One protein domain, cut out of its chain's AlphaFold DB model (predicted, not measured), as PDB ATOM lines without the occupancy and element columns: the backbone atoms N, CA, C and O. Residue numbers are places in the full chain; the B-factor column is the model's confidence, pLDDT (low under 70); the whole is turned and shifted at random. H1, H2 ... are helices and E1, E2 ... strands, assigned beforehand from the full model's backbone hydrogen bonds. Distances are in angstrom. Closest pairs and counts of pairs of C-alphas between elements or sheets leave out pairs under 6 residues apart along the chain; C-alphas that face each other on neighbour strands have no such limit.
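What this domain is: This is residues 14 to 104 of the 106 residues of an uncharacterized protein of Caenorhabditis nigoni (UniProt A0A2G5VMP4). A small three-stranded sheet, E2 - E1 - E5, has two helices over one face: H2 over E5, and H1 over E1 and, by a thin margin, E2. H1 reaches on past the sheet to a small hairpin, E3 and E4, which forms a separate head at one end of the long axis. The printed part has 91 residues with two named helices and five named strands, in the order E1 H1 E2 H2 E3 E4 E5, and both sheets are antiparallel. The class is mixed, helices and strands. The whole is compact, with a radius of gyration of the C-alphas of 13.1 A, yet elongated, spanning 42 by 25 by 21 A.

How they stand to each other: In the larger sheet, E1, residues 14 to 18, is the inner strand between the edge strands E2, residues 55 to 58, and E5, residues 98 to 103. E1 and E5 are antiparallel at 165 degrees, with N 16 and O 100 within hydrogen-bond range at 2.8 A. E2 and E1 are antiparallel at 155 degrees, with N 15 and O 56 at 2.8 A. Residues 45 to 46 pair briefly with residues 56 to 57 of E2, antiparallel. H1, residues 25 to 42, and H2, residues 65 to 77, are on the same face in two layers, helices on one face of a sheet. H1 has a height over the sheet of 9.8 A and runs along the strands, at 20 degrees to E1 on the local plane. H2 has a height of 9.6 A and runs along the strands, at 25 degrees to E5 on the local plane; the closest C-alphas, of Thr 69 and Val 101, are 7.0 A apart. With residues 35 to 42 alone, H1 touches residues 71 to 76 of H2, opposite ways at a steep tilt of 51 degrees; the closest C-alphas, of Arg 38 and Gln 75, are 5.5 A apart. E3, residues 82 to 85, and E4, residues 88 to 91, form a hairpin, with N 90 and O 83 at 2.8 A. The closest C-alphas of H1 and E3, of Gln 27 and Ala 85, are 5.6 A apart. E1 and E3 are apart. Every O i to N i+4 pair of H2 is within hydrogen-bond range, and 12 of 14 in H1.

Where its parts are: E1 begins at C-alpha 14 (-14.241, 15.747, -2.604) and is 13.2 A long. H1 measures 25.9 A, H2 18.4 A, E2 10.7 A, E3 10.2 A and E4 10.3 A. E5, 16.9 A, ends at C-alpha 103 (-14.089, 9.221, -3.123).

The domain as a whole: The C-alphas of Asn 62 and Ile 88, the two farthest apart, are 41.6 A apart. The printed part has no cut. The link from H1 to E2, residues 43 to 54, is long. The mean pLDDT of the printed part is 86.8; residues 47 to 53 are under 70.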
ATOM      1  N   LEU A  14     -13.822  14.478  -2.018       89.00
ATOM      2  CA  LEU A  14     -14.241  15.747  -2.604       89.00
ATOM      3  C   LEU A  14     -15.749  15.907  -2.465       89.00
ATOM      4  O   LEU A  14     -16.484  14.927  -2.488       89.00
ATOM      5  N   LEU A  15     -16.194  17.147  -2.335       89.75
ATOM      6  CA  LEU A  15     -17.592  17.531  -2.400       89.75
ATOM      7  C   LEU A  15     -17.719  18.680  -3.393       89.75
ATOM      8  O   LEU A  15     -17.165  19.760  -3.170       89.75
ATOM      9  N   TYR A  16     -18.471  18.434  -4.456       88.44
ATOM     10  CA  TYR A  16     -18.918  19.447  -5.393       88.44
ATOM     11  C   TYR A  16     -20.304  19.917  -4.983       88.44
ATOM     12  O   TYR A  16     -21.179  19.117  -4.669       88.44
ATOM     13  N   VAL A  17     -20.495  21.225  -4.955       88.69
ATOM     14  CA  VAL A  17     -21.777  21.870  -4.706       88.69
ATOM     15  C   VAL A  17     -22.091  22.692  -5.934       88.69
ATOM     16  O   VAL A  17     -21.232  23.435  -6.388       88.69
ATOM     17  N   GLU A  18     -23.307  22.625  -6.445       88.25
ATOM     18  CA  GLU A  18     -23.728  23.424  -7.592       88.25
ATOM     19  C   GLU A  18     -25.058  24.121  -7.318       88.25
ATOM     20  O   GLU A  18     -25.843  23.711  -6.461       88.25
ATOM     21  N   LEU A  19     -25.283  25.229  -8.026       88.50
ATOM     22  CA  LEU A  19     -26.518  26.006  -7.968       88.50
ATOM     23  C   LEU A  19     -27.029  26.261  -9.390       88.50
ATOM     24  O   LEU A  19     -26.227  26.624 -10.255       88.50
ATOM     25  N   PRO A  20     -28.349  26.169  -9.629       88.56
ATOM     26  CA  PRO A  20     -28.937  26.339 -10.946       88.56
ATOM     27  C   PRO A  20     -28.816  27.773 -11.449       88.56
ATOM     28  O   PRO A  20     -28.681  28.738 -10.683       88.56
ATOM     29  N   GLU A  21     -28.962  27.931 -12.764       87.69
ATOM     30  CA  GLU A  21     -28.732  29.223 -13.396       87.69
ATOM     31  C   GLU A  21     -29.789  30.293 -13.093       87.69
ATOM     32  O   GLU A  21     -29.514  31.487 -13.226       87.69
ATOM     33  N   LYS A  22     -30.964  29.880 -12.608       91.88
ATOM     34  CA  LYS A  22     -32.103  30.762 -12.313       91.88
ATOM     35  C   LYS A  22     -31.806  31.865 -11.289       91.88
ATOM     36  O   LYS A  22     -32.506  32.873 -11.253       91.88
ATOM     37  N   TYR A  23     -30.787  31.685 -10.452       90.94
ATOM     38  CA  TYR A  23     -30.350  32.702  -9.502       90.94
ATOM     39  C   TYR A  23     -29.393  33.695 -10.159       90.94
ATOM     40  O   TYR A  23     -28.434  33.301 -10.822       90.94
ATOM     41  N   ASN A  24     -29.583  34.989  -9.909       91.62
ATOM     42  CA  ASN A  24     -28.632  36.004 -10.361       91.62
ATOM     43  C   ASN A  24     -27.327  35.977  -9.535       91.62
ATOM     44  O   ASN A  24     -27.242  35.337  -8.486       91.62
ATOM     45  N   ASN A  25     -26.301  36.710  -9.977       89.56
ATOM     46  CA  ASN A  25     -24.983  36.713  -9.326       89.56
ATOM     47  C   ASN A  25     -25.022  37.098  -7.836       89.56
ATOM     48  O   ASN A  25     -24.308  36.491  -7.032       89.56
ATOM     49  N   ALA A  26     -25.859  38.069  -7.453       91.12
ATOM     50  CA  ALA A  26     -25.998  38.503  -6.064       91.12
ATOM     51  C   ALA A  26     -26.694  37.428  -5.211       91.12
ATOM     52  O   ALA A  26     -26.206  37.081  -4.136       91.12
ATOM     53  N   GLN A  27     -27.775  36.831  -5.716       92.88
ATOM     54  CA  GLN A  27     -28.468  35.711  -5.073       92.88
ATOM     55  C   GLN A  27     -27.537  34.504  -4.911       92.88
ATOM     56  O   GLN A  27     -27.394  33.996  -3.801       92.88
ATOM     57  N   ARG A  28     -26.819  34.097  -5.970       90.62
ATOM     58  CA  ARG A  28     -25.834  33.002  -5.906       90.62
ATOM     59  C   ARG A  28     -24.717  33.293  -4.909       90.62
ATOM     60  O   ARG A  28     -24.240  32.378  -4.253       90.62
ATOM     61  N   ALA A  29     -24.260  34.540  -4.779       89.06
ATOM     62  CA  ALA A  29     -23.265  34.900  -3.767       89.06
ATOM     63  C   ALA A  29     -23.799  34.701  -2.337       89.06
ATOM     64  O   ALA A  29     -23.095  34.144  -1.494       89.06
ATOM     65  N   ILE A  30     -25.050  35.092  -2.078       92.50
ATOM     66  CA  ILE A  30     -25.699  34.904  -0.775       92.50
ATOM     67  C   ILE A  30     -25.941  33.422  -0.475       92.50
ATOM     68  O   ILE A  30     -25.577  32.968   0.610       92.50
ATOM     69  N   ILE A  31     -26.485  32.660  -1.430       91.88
ATOM     70  CA  ILE A  31     -26.707  31.215  -1.267       91.88
ATOM     71  C   ILE A  31     -25.369  30.511  -1.015       91.88
ATOM     72  O   ILE A  31     -25.249  29.777  -0.040       91.88
ATOM     73  N   ARG A  32     -24.328  30.799  -1.811       89.06
ATOM     74  CA  ARG A  32     -22.983  30.236  -1.601       89.06
ATOM     75  C   ARG A  32     -22.445  30.525  -0.209       89.06
ATOM     76  O   ARG A  32     -21.934  29.620   0.438       89.06
ATOM     77  N   LYS A  33     -22.578  31.763   0.277       89.38
ATOM     78  CA  LYS A  33     -22.140  32.132   1.629       89.38
ATOM     79  C   LYS A  33     -22.894  31.336   2.699       89.38
ATOM     80  O   LYS A  33     -22.275  30.872   3.654       89.38
ATOM     81  N   ALA A  34     -24.207  31.168   2.538       91.81
ATOM     82  CA  ALA A  34     -25.026  30.394   3.462       91.81
ATOM     83  C   ALA A  34     -24.640  28.907   3.456       91.81
ATOM     84  O   ALA A  34     -24.390  28.350   4.521       91.81
ATOM     85  N   VAL A  35     -24.520  28.293   2.277       91.38
ATOM     86  CA  VAL A  35     -24.122  26.886   2.118       91.38
ATOM     87  C   VAL A  35     -22.723  26.646   2.681       91.38
ATOM     88  O   VAL A  35     -22.542  25.747   3.498       91.38
ATOM     89  N   HIS A  36     -21.759  27.506   2.350       89.50
ATOM     90  CA  HIS A  36     -20.403  27.434   2.889       89.50
ATOM     91  C   HIS A  36     -20.385  27.461   4.422       89.50
ATOM     92  O   HIS A  36     -19.760  26.608   5.047       89.50
ATOM     93  N   ALA A  37     -21.124  28.387   5.045       89.62
ATOM     94  CA  ALA A  37     -21.199  28.489   6.502       89.62
ATOM     95  C   ALA A  37     -21.791  27.234   7.170       89.62
ATOM     96  O   ALA A  37     -21.518  26.982   8.346       89.62
ATOM     97  N   ARG A  38     -22.604  26.453   6.448       91.56
ATOM     98  CA  ARG A  38     -23.156  25.183   6.932       91.56
ATOM     99  C   ARG A  38     -22.193  24.023   6.710       91.56
ATOM    100  O   ARG A  38     -21.903  23.298   7.654       91.56
ATOM    101  N   ILE A  39     -21.627  23.898   5.513       89.56
ATOM    102  CA  ILE A  39     -20.663  22.844   5.168       89.56
ATOM    103  C   ILE A  39     -19.391  22.940   6.023       89.56
ATOM    104  O   ILE A  39     -18.877  21.918   6.475       89.56
ATOM    105  N   ALA A  40     -18.927  24.151   6.342       86.38
ATOM    106  CA  ALA A  40     -17.772  24.358   7.216       86.38
ATOM    107  C   ALA A  40     -17.953  23.740   8.619       86.38
ATOM    108  O   ALA A  40     -16.974  23.334   9.243       86.38
ATOM    109  N   ARG A  41     -19.195  23.593   9.111       88.75
ATOM    110  CA  ARG A  41     -19.487  22.940  10.406       88.75
ATOM    111  C   ARG A  41     -19.225  21.438  10.395       88.75
ATOM    112  O   ARG A  41     -19.013  20.851  11.445       88.75
ATOM    113  N   LEU A  42     -19.224  20.832   9.212       88.31
ATOM    114  CA  LEU A  42     -18.898  19.423   8.992       88.31
ATOM    115  C   LEU A  42     -17.389  19.211   8.747       88.31
ATOM    116  O   LEU A  42     -16.984  18.135   8.300       88.31
ATOM    117  N   GLN A  43     -16.570  20.239   9.012       87.31
ATOM    118  CA  GLN A  43     -15.107  20.233   8.881       87.31
ATOM    119  C   GLN A  43     -14.600  19.957   7.458       87.31
ATOM    120  O   GLN A  43     -13.492  19.465   7.262       87.31
ATOM    121  N   TRP A  44     -15.403  20.280   6.446       87.69
ATOM    122  CA  TRP A  44     -14.934  20.301   5.065       87.69
ATOM    123  C   TRP A  44     -14.072  21.538   4.820       87.69
ATOM    124  O   TRP A  44     -14.465  22.658   5.158       87.69
ATOM    125  N   VAL A  45     -12.917  21.346   4.188       84.31
ATOM    126  CA  VAL A  45     -12.011  22.436   3.815       84.31
ATOM    127  C   VAL A  45     -12.383  22.926   2.422       84.31
ATOM    128  O   VAL A  45     -12.647  22.126   1.530       84.31
ATOM    129  N   THR A  46     -12.421  24.237   2.204       79.38
ATOM    130  CA  THR A  46     -12.676  24.790   0.867       79.38
ATOM    131  C   THR A  46     -11.448  24.684  -0.022       79.38
ATOM    132  O   THR A  46     -10.368  25.135   0.369       79.38
ATOM    133  N   GLY A  47     -11.631  24.191  -1.249       66.44
ATOM    134  CA  GLY A  47     -10.662  24.381  -2.328       66.44
ATOM    135  C   GLY A  47     -10.408  25.877  -2.524       66.44
ATOM    136  O   GLY A  47     -11.349  26.666  -2.576       66.44
ATOM    137  N   HIS A  48      -9.141  26.289  -2.533       54.22
ATOM    138  CA  HIS A  48      -8.738  27.696  -2.524       54.22
ATOM    139  C   HIS A  48      -9.437  28.552  -3.603       54.22
ATOM    140  O   HIS A  48      -9.675  28.111  -4.725       54.22
ATOM    141  N   ASN A  49      -9.663  29.823  -3.243       50.91
ATOM    142  CA  ASN A  49     -10.507  30.863  -3.853       50.91
ATOM    143  C   ASN A  49     -11.994  30.788  -3.476       50.91
ATOM    144  O   ASN A  49     -12.771  30.050  -4.066       50.91
ATOM    145  N   MET A  50     -12.431  31.716  -2.611       48.53
ATOM    146  CA  MET A  50     -13.844  32.011  -2.294       48.53
ATOM    147  C   MET A  50     -14.756  32.200  -3.528       48.53
ATOM    148  O   MET A  50     -15.978  32.136  -3.410       48.53
ATOM    149  N   ARG A  51     -14.187  32.420  -4.724       51.66
ATOM    150  CA  ARG A  51     -14.931  32.429  -5.996       51.66
ATOM    151  C   ARG A  51     -15.484  31.048  -6.380       51.66
ATOM    152  O   ARG A  51     -16.516  31.000  -7.044       51.66
ATOM    153  N   MET A  52     -14.851  29.965  -5.925       55.53
ATOM    154  CA  MET A  52     -15.205  28.565  -6.171       55.53
ATOM    155  C   MET A  52     -15.621  27.861  -4.870       55.53
ATOM    156  O   MET A  52     -15.183  26.750  -4.595       55.53
ATOM    157  N   ALA A  53     -16.524  28.465  -4.082       61.62
ATOM    158  CA  ALA A  53     -17.174  27.834  -2.912       61.62
ATOM    159  C   ALA A  53     -18.064  26.613  -3.259       61.62
ATOM    160  O   ALA A  53     -18.994  26.273  -2.530       61.62
ATOM    161  N   TYR A  54     -17.793  26.007  -4.404       77.25
ATOM    162  CA  TYR A  54     -18.412  24.831  -4.969       77.25
ATOM    163  C   TYR A  54     -17.534  23.598  -4.788       77.25
ATOM    164  O   TYR A  54     -18.047  22.507  -4.937       77.25
ATOM    165  N   LEU A  55     -16.249  23.742  -4.439       85.38
ATOM    166  CA  LEU A  55     -15.374  22.602  -4.185       85.38
ATOM    167  C   LEU A  55     -14.903  22.577  -2.735       85.38
ATOM    168  O   LEU A  55     -14.285  23.521  -2.233       85.38
ATOM    169  N   TYR A  56     -15.153  21.451  -2.089       87.81
ATOM    170  CA  TYR A  56     -14.737  21.154  -0.733       87.81
ATOM    171  C   TYR A  56     -13.987  19.829  -0.698       87.81
ATOM    172  O   TYR A  56     -14.208  18.960  -1.538       87.81
ATOM    173  N   PHE A  57     -13.114  19.654   0.287       87.44
ATOM    174  CA  PHE A  57     -12.353  18.427   0.445       87.44
ATOM    175  C   PHE A  57     -12.173  18.021   1.910       87.44
ATOM    176  O   PHE A  57     -12.194  18.858   2.818       87.44
ATOM    177  N   LYS A  58     -11.968  16.719   2.126       87.44
ATOM    178  CA  LYS A  58     -11.479  16.140   3.383       87.44
ATOM    179  C   LYS A  58     -10.270  15.259   3.108       87.44
ATOM    180  O   LYS A  58     -10.285  14.458   2.175       87.44
ATOM    181  N   ARG A  59      -9.231  15.411   3.933       82.50
ATOM    182  CA  ARG A  59      -8.001  14.611   3.841       82.50
ATOM    183  C   ARG A  59      -8.131  13.264   4.533       82.50
ATOM    184  O   ARG A  59      -7.871  12.236   3.931       82.50
ATOM    185  N   GLU A  60      -8.660  13.277   5.746       74.12
ATOM    186  CA  GLU A  60      -8.946  12.074   6.518       74.12
ATOM    187  C   GLU A  60     -10.435  12.058   6.846       74.12
ATOM    188  O   GLU A  60     -10.963  13.005   7.433       74.12
ATOM    189  N   ASP A  61     -11.136  11.011   6.419       71.75
ATOM    190  CA  ASP A  61     -12.538  10.823   6.764       71.75
ATOM    191  C   ASP A  61     -12.888   9.328   6.771       71.75
ATOM    192  O   ASP A  61     -12.825   8.649   5.745       71.75
ATOM    193  N   ASN A  62     -13.257   8.831   7.953       76.38
ATOM    194  CA  ASN A  62     -13.697   7.449   8.165       76.38
ATOM    195  C   ASN A  62     -15.218   7.294   8.015       76.38
ATOM    196  O   ASN A  62     -15.754   6.214   8.269       76.38
ATOM    197  N   ASN A  63     -15.939   8.358   7.642       83.19
ATOM    198  CA  ASN A  63     -17.375   8.271   7.456       83.19
ATOM    199  C   ASN A  63     -17.685   7.564   6.138       83.19
ATOM    200  O   ASN A  63     -16.979   7.667   5.126       83.19
ATOM    201  N   THR A  64     -18.800   6.843   6.145       84.62
ATOM    202  CA  THR A  64     -19.342   6.267   4.922       84.62
ATOM    203  C   THR A  64     -19.839   7.381   4.004       84.62
ATOM    204  O   THR A  64     -20.246   8.452   4.459       84.62
ATOM    205  N   HIS A  65     -19.865   7.111   2.698       84.25
ATOM    206  CA  HIS A  65     -20.447   8.027   1.717       84.25
ATOM    207  C   HIS A  65     -21.864   8.471   2.129       84.25
ATOM    208  O   HIS A  65     -22.155   9.662   2.163       84.25
ATOM    209  N   ALA A  66     -22.714   7.526   2.548       85.44
ATOM    210  CA  ALA A  66     -24.073   7.815   3.003       85.44
ATOM    211  C   ALA A  66     -24.120   8.773   4.209       85.44
ATOM    212  O   ALA A  66     -24.953   9.678   4.236       85.44
ATOM    213  N   ALA A  67     -23.222   8.609   5.187       88.69
ATOM    214  CA  ALA A  67     -23.150   9.500   6.343       88.69
ATOM    215  C   ALA A  67     -22.723  10.923   5.942       88.69
ATOM    216  O   ALA A  67     -23.302  11.895   6.428       88.69
ATOM    217  N   LEU A  68     -21.767  11.052   5.015       88.50
ATOM    218  CA  LEU A  68     -21.344  12.348   4.480       88.50
ATOM    219  C   LEU A  68     -22.485  13.048   3.739       88.50
ATOM    220  O   LEU A  68     -22.808  14.190   4.063       88.50
ATOM    221  N   THR A  69     -23.121  12.359   2.788       88.12
ATOM    222  CA  THR A  69     -24.237  12.903   2.005       88.12
ATOM    223  C   THR A  69     -25.381  13.348   2.909       88.12
ATOM    224  O   THR A  69     -25.870  14.469   2.772       88.12
ATOM    225  N   ARG A  70     -25.756  12.513   3.886       90.50
ATOM    226  CA  ARG A  70     -26.804  12.843   4.853       90.50
ATOM    227  C   ARG A  70     -26.450  14.083   5.674       90.50
ATOM    228  O   ARG A  70     -27.269  14.990   5.776       90.50
ATOM    229  N   GLY A  71     -25.233  14.158   6.215       92.06
ATOM    230  CA  GLY A  71     -24.795  15.316   6.997       92.06
ATOM    231  C   GLY A  71     -24.834  16.617   6.190       92.06
ATOM    232  O   GLY A  71     -25.278  17.648   6.697       92.06
ATOM    233  N   ILE A  72     -24.423  16.574   4.917       92.06
ATOM    234  CA  ILE A  72     -24.476  17.726   4.003       92.06
ATOM    235  C   ILE A  72     -25.927  18.160   3.757       92.06
ATOM    236  O   ILE A  72     -26.235  19.345   3.869       92.06
ATOM    237  N   GLN A  73     -26.823  17.213   3.475       91.38
ATOM    238  CA  GLN A  73     -28.242  17.494   3.250       91.38
ATOM    239  C   GLN A  73     -28.902  18.113   4.487       91.38
ATOM    240  O   GLN A  73     -29.535  19.157   4.374       91.38
ATOM    241  N   GLU A  74     -28.676  17.553   5.680       94.38
ATOM    242  CA  GLU A  74     -29.182  18.109   6.945       94.38
ATOM    243  C   GLU A  74     -28.703  19.558   7.160       94.38
ATOM    244  O   GLU A  74     -29.467  20.439   7.568       94.38
ATOM    245  N   GLN A  75     -27.441  19.837   6.825       94.56
ATOM    246  CA  GLN A  75     -26.882  21.183   6.878       94.56
ATOM    247  C   GLN A  75     -27.541  22.142   5.874       94.56
ATOM    248  O   GLN A  75     -27.845  23.282   6.245       94.56
ATOM    249  N   ILE A  76     -27.804  21.707   4.642       92.94
ATOM    250  CA  ILE A  76     -28.464  22.519   3.606       92.94
ATOM    251  C   ILE A  76     -29.922  22.799   3.969       92.94
ATOM    252  O   ILE A  76     -30.345  23.954   3.915       92.94
ATOM    253  N   SER A  77     -30.668  21.788   4.418       93.88
ATOM    254  CA  SER A  77     -32.066  21.933   4.840       93.88
ATOM    255  C   SER A  77     -32.235  22.888   6.027       93.88
ATOM    256  O   SER A  77     -33.306  23.454   6.227       93.88
ATOM    257  N   SER A  78     -31.172  23.124   6.805       94.69
ATOM    258  CA  SER A  78     -31.176  24.102   7.901       94.69
ATOM    259  C   SER A  78     -31.025  25.568   7.452       94.69
ATOM    260  O   SER A  78     -31.077  26.485   8.282       94.69
ATOM    261  N   ILE A  79     -30.780  25.827   6.163       94.62
ATOM    262  CA  ILE A  79     -30.688  27.183   5.612       94.62
ATOM    263  C   ILE A  79     -32.105  27.771   5.505       94.62
ATOM    264  O   ILE A  79     -33.006  27.089   5.033       94.62
ATOM    265  N   PRO A  80     -32.350  29.030   5.897       95.69
ATOM    266  CA  PRO A  80     -33.654  29.653   5.677       95.69
ATOM    267  C   PRO A  80     -34.039  29.670   4.190       95.69
ATOM    268  O   PRO A  80     -33.217  30.012   3.342       95.69
ATOM    269  N   THR A  81     -35.297  29.358   3.877       95.50
ATOM    270  CA  THR A  81     -35.834  29.400   2.502       95.50
ATOM    271  C   THR A  81     -36.067  30.824   1.996       95.50
ATOM    272  O   THR A  81     -36.234  31.035   0.801       95.50
ATOM    273  N   ILE A  82     -36.040  31.822   2.884       96.69
ATOM    274  CA  ILE A  82     -36.053  33.240   2.524       96.69
ATOM    275  C   ILE A  82     -34.681  33.833   2.821       96.69
ATOM    276  O   ILE A  82     -34.263  33.930   3.976       96.69
ATOM    277  N   LEU A  83     -33.994  34.267   1.770       95.31
ATOM    278  CA  LEU A  83     -32.686  34.912   1.850       95.31
ATOM    279  C   LEU A  83     -32.778  36.353   1.346       95.31
ATOM    280  O   LEU A  83     -33.736  36.729   0.678       95.31
ATOM    281  N   ARG A  84     -31.783  37.183   1.678       94.88
ATOM    282  CA  ARG A  84     -31.735  38.590   1.253       94.88
ATOM    283  C   ARG A  84     -30.468  38.881   0.462       94.88
ATOM    284  O   ARG A  84     -29.369  38.661   0.963       94.88
ATOM    285  N   ALA A  85     -30.626  39.424  -0.743       91.69
ATOM    286  CA  ALA A  85     -29.544  39.923  -1.586       91.69
ATOM    287  C   ALA A  85     -29.771  41.413  -1.860       91.69
ATOM    288  O   ALA A  85     -30.840  41.799  -2.321       91.69
ATOM    289  N   HIS A  86     -28.785  42.256  -1.531       90.38
ATOM    290  CA  HIS A  86     -28.889  43.723  -1.645       90.38
ATOM    291  C   HIS A  86     -30.166  44.295  -0.988       90.38
ATOM    292  O   HIS A  86     -30.826  45.173  -1.530       90.38
ATOM    293  N   GLY A  87     -30.554  43.751   0.172       90.94
ATOM    294  CA  GLY A  87     -31.762  44.155   0.906       90.94
ATOM    295  C   GLY A  87     -33.074  43.535   0.409       90.94
ATOM    296  O   GLY A  87     -34.039  43.494   1.175       90.94
ATOM    297  N   ILE A  88     -33.101  42.970  -0.801       93.56
ATOM    298  CA  ILE A  88     -34.286  42.356  -1.412       93.56
ATOM    299  C   ILE A  88     -34.386  40.888  -0.989       93.56
ATOM    300  O   ILE A  88     -33.430  40.122  -1.134       93.56
ATOM    301  N   ALA A  89     -35.545  40.500  -0.455       96.12
ATOM    302  CA  ALA A  89     -35.834  39.113  -0.107       96.12
ATOM    303  C   ALA A  89     -36.128  38.278  -1.364       96.12
ATOM    304  O   ALA A  89     -36.766  38.760  -2.296       96.12
ATOM    305  N   PHE A  90     -35.677  37.028  -1.383       95.50
ATOM    306  CA  PHE A  90     -35.955  36.081  -2.460       95.50
ATOM    307  C   PHE A  90     -36.145  34.663  -1.916       95.50
ATOM    308  O   PHE A  90     -35.592  34.306  -0.872       95.50
ATOM    309  N   GLN A  91     -36.923  33.867  -2.653       96.25
ATOM    310  CA  GLN A  91     -37.171  32.463  -2.343       96.25
ATOM    311  C   GLN A  91     -35.975  31.598  -2.763       96.25
ATOM    312  O   GLN A  91     -35.502  31.657  -3.901       96.25
ATOM    313  N   PHE A  92     -35.524  30.757  -1.846       94.50
ATOM    314  CA  PHE A  92     -34.503  29.741  -2.027       94.50
ATOM    315  C   PHE A  92     -35.123  28.359  -1.782       94.50
ATOM    316  O   PHE A  92     -35.772  28.156  -0.754       94.50
ATOM    317  N   ASN A  93     -34.955  27.427  -2.727       95.00
ATOM    318  CA  ASN A  93     -35.325  26.025  -2.531       95.00
ATOM    319  C   ASN A  93     -34.054  25.220  -2.227       95.00
ATOM    320  O   ASN A  93     -33.057  25.333  -2.934       95.00
ATOM    321  N   HIS A  94     -34.083  24.408  -1.172       92.81
ATOM    322  CA  HIS A  94     -32.956  23.554  -0.785       92.81
ATOM    323  C   HIS A  94     -32.594  22.547  -1.868       92.81
ATOM    324  O   HIS A  94     -31.416  22.253  -2.042       92.81
ATOM    325  N   GLU A  95     -33.589  22.075  -2.619       92.38
ATOM    326  CA  GLU A  95     -33.411  21.120  -3.720       92.38
ATOM    327  C   GLU A  95     -32.608  21.702  -4.889       92.38
ATOM    328  O   GLU A  95     -32.076  20.962  -5.712       92.38
ATOM    329  N   ASP A  96     -32.479  23.030  -4.954       91.56
ATOM    330  CA  ASP A  96     -31.624  23.682  -5.940       91.56
ATOM    331  C   ASP A  96     -30.134  23.513  -5.627       91.56
ATOM    332  O   ASP A  96     -29.296  23.797  -6.478       91.56
ATOM    333  N   VAL A  97     -29.772  23.098  -4.411       91.19
ATOM    334  CA  VAL A  97     -28.379  22.820  -4.066       91.19
ATOM    335  C   VAL A  97     -28.069  21.375  -4.418       91.19
ATOM    336  O   VAL A  97     -28.392  20.455  -3.668       91.19
ATOM    337  N   GLN A  98     -27.401  21.179  -5.548       89.81
ATOM    338  CA  GLN A  98     -26.898  19.863  -5.923       89.81
ATOM    339  C   GLN A  98     -25.564  19.620  -5.224       89.81
ATOM    340  O   GLN A  98     -24.735  20.524  -5.131       89.81
ATOM    341  N   CYS A  99     -25.383  18.426  -4.665       89.50
ATOM    342  CA  CYS A  99     -24.182  18.043  -3.930       89.50
ATOM    343  C   CYS A  99     -23.713  16.667  -4.385       89.50
ATOM    344  O   CYS A  99     -24.468  15.702  -4.285       89.50
ATOM    345  N   GLU A 100     -22.459  16.573  -4.813       88.88
ATOM    346  CA  GLU A 100     -21.840  15.332  -5.267       88.88
ATOM    347  C   GLU A 100     -20.580  15.050  -4.447       88.88
ATOM    348  O   GLU A 100     -19.664  15.872  -4.390       88.88
ATOM    349  N   VAL A 101     -20.545  13.901  -3.766       89.31
ATOM    350  CA  VAL A 101     -19.393  13.476  -2.962       89.31
ATOM    351  C   VAL A 101     -18.602  12.442  -3.754       89.31
ATOM    352  O   VAL A 101     -19.121  11.379  -4.072       89.31
ATOM    353  N   HIS A 102     -17.325  12.713  -4.013       86.81
ATOM    354  CA  HIS A 102     -16.428  11.766  -4.673       86.81
ATOM    355  C   HIS A 102     -15.424  11.202  -3.682       86.81
ATOM    356  O   HIS A 102     -14.841  11.921  -2.867       86.81
ATOM    357  N   VAL A 103     -15.190   9.900  -3.794       83.62
ATOM    358  CA  VAL A 103     -14.089   9.221  -3.123       83.62
ATOM    359  C   VAL A 103     -12.885   9.276  -4.046       83.62
ATOM    360  O   VAL A 103     -12.943   8.768  -5.162       83.62
ATOM    361  N   LEU A 104     -11.803   9.883  -3.574       78.69
ATOM    362  CA  LEU A 104     -10.510   9.736  -4.221       78.69
ATOM    363  C   LEU A 104      -9.864   8.496  -3.608       78.69
ATOM    364  O   LEU A 104      -9.567   8.465  -2.413       78.69
TER     365      LEU A 104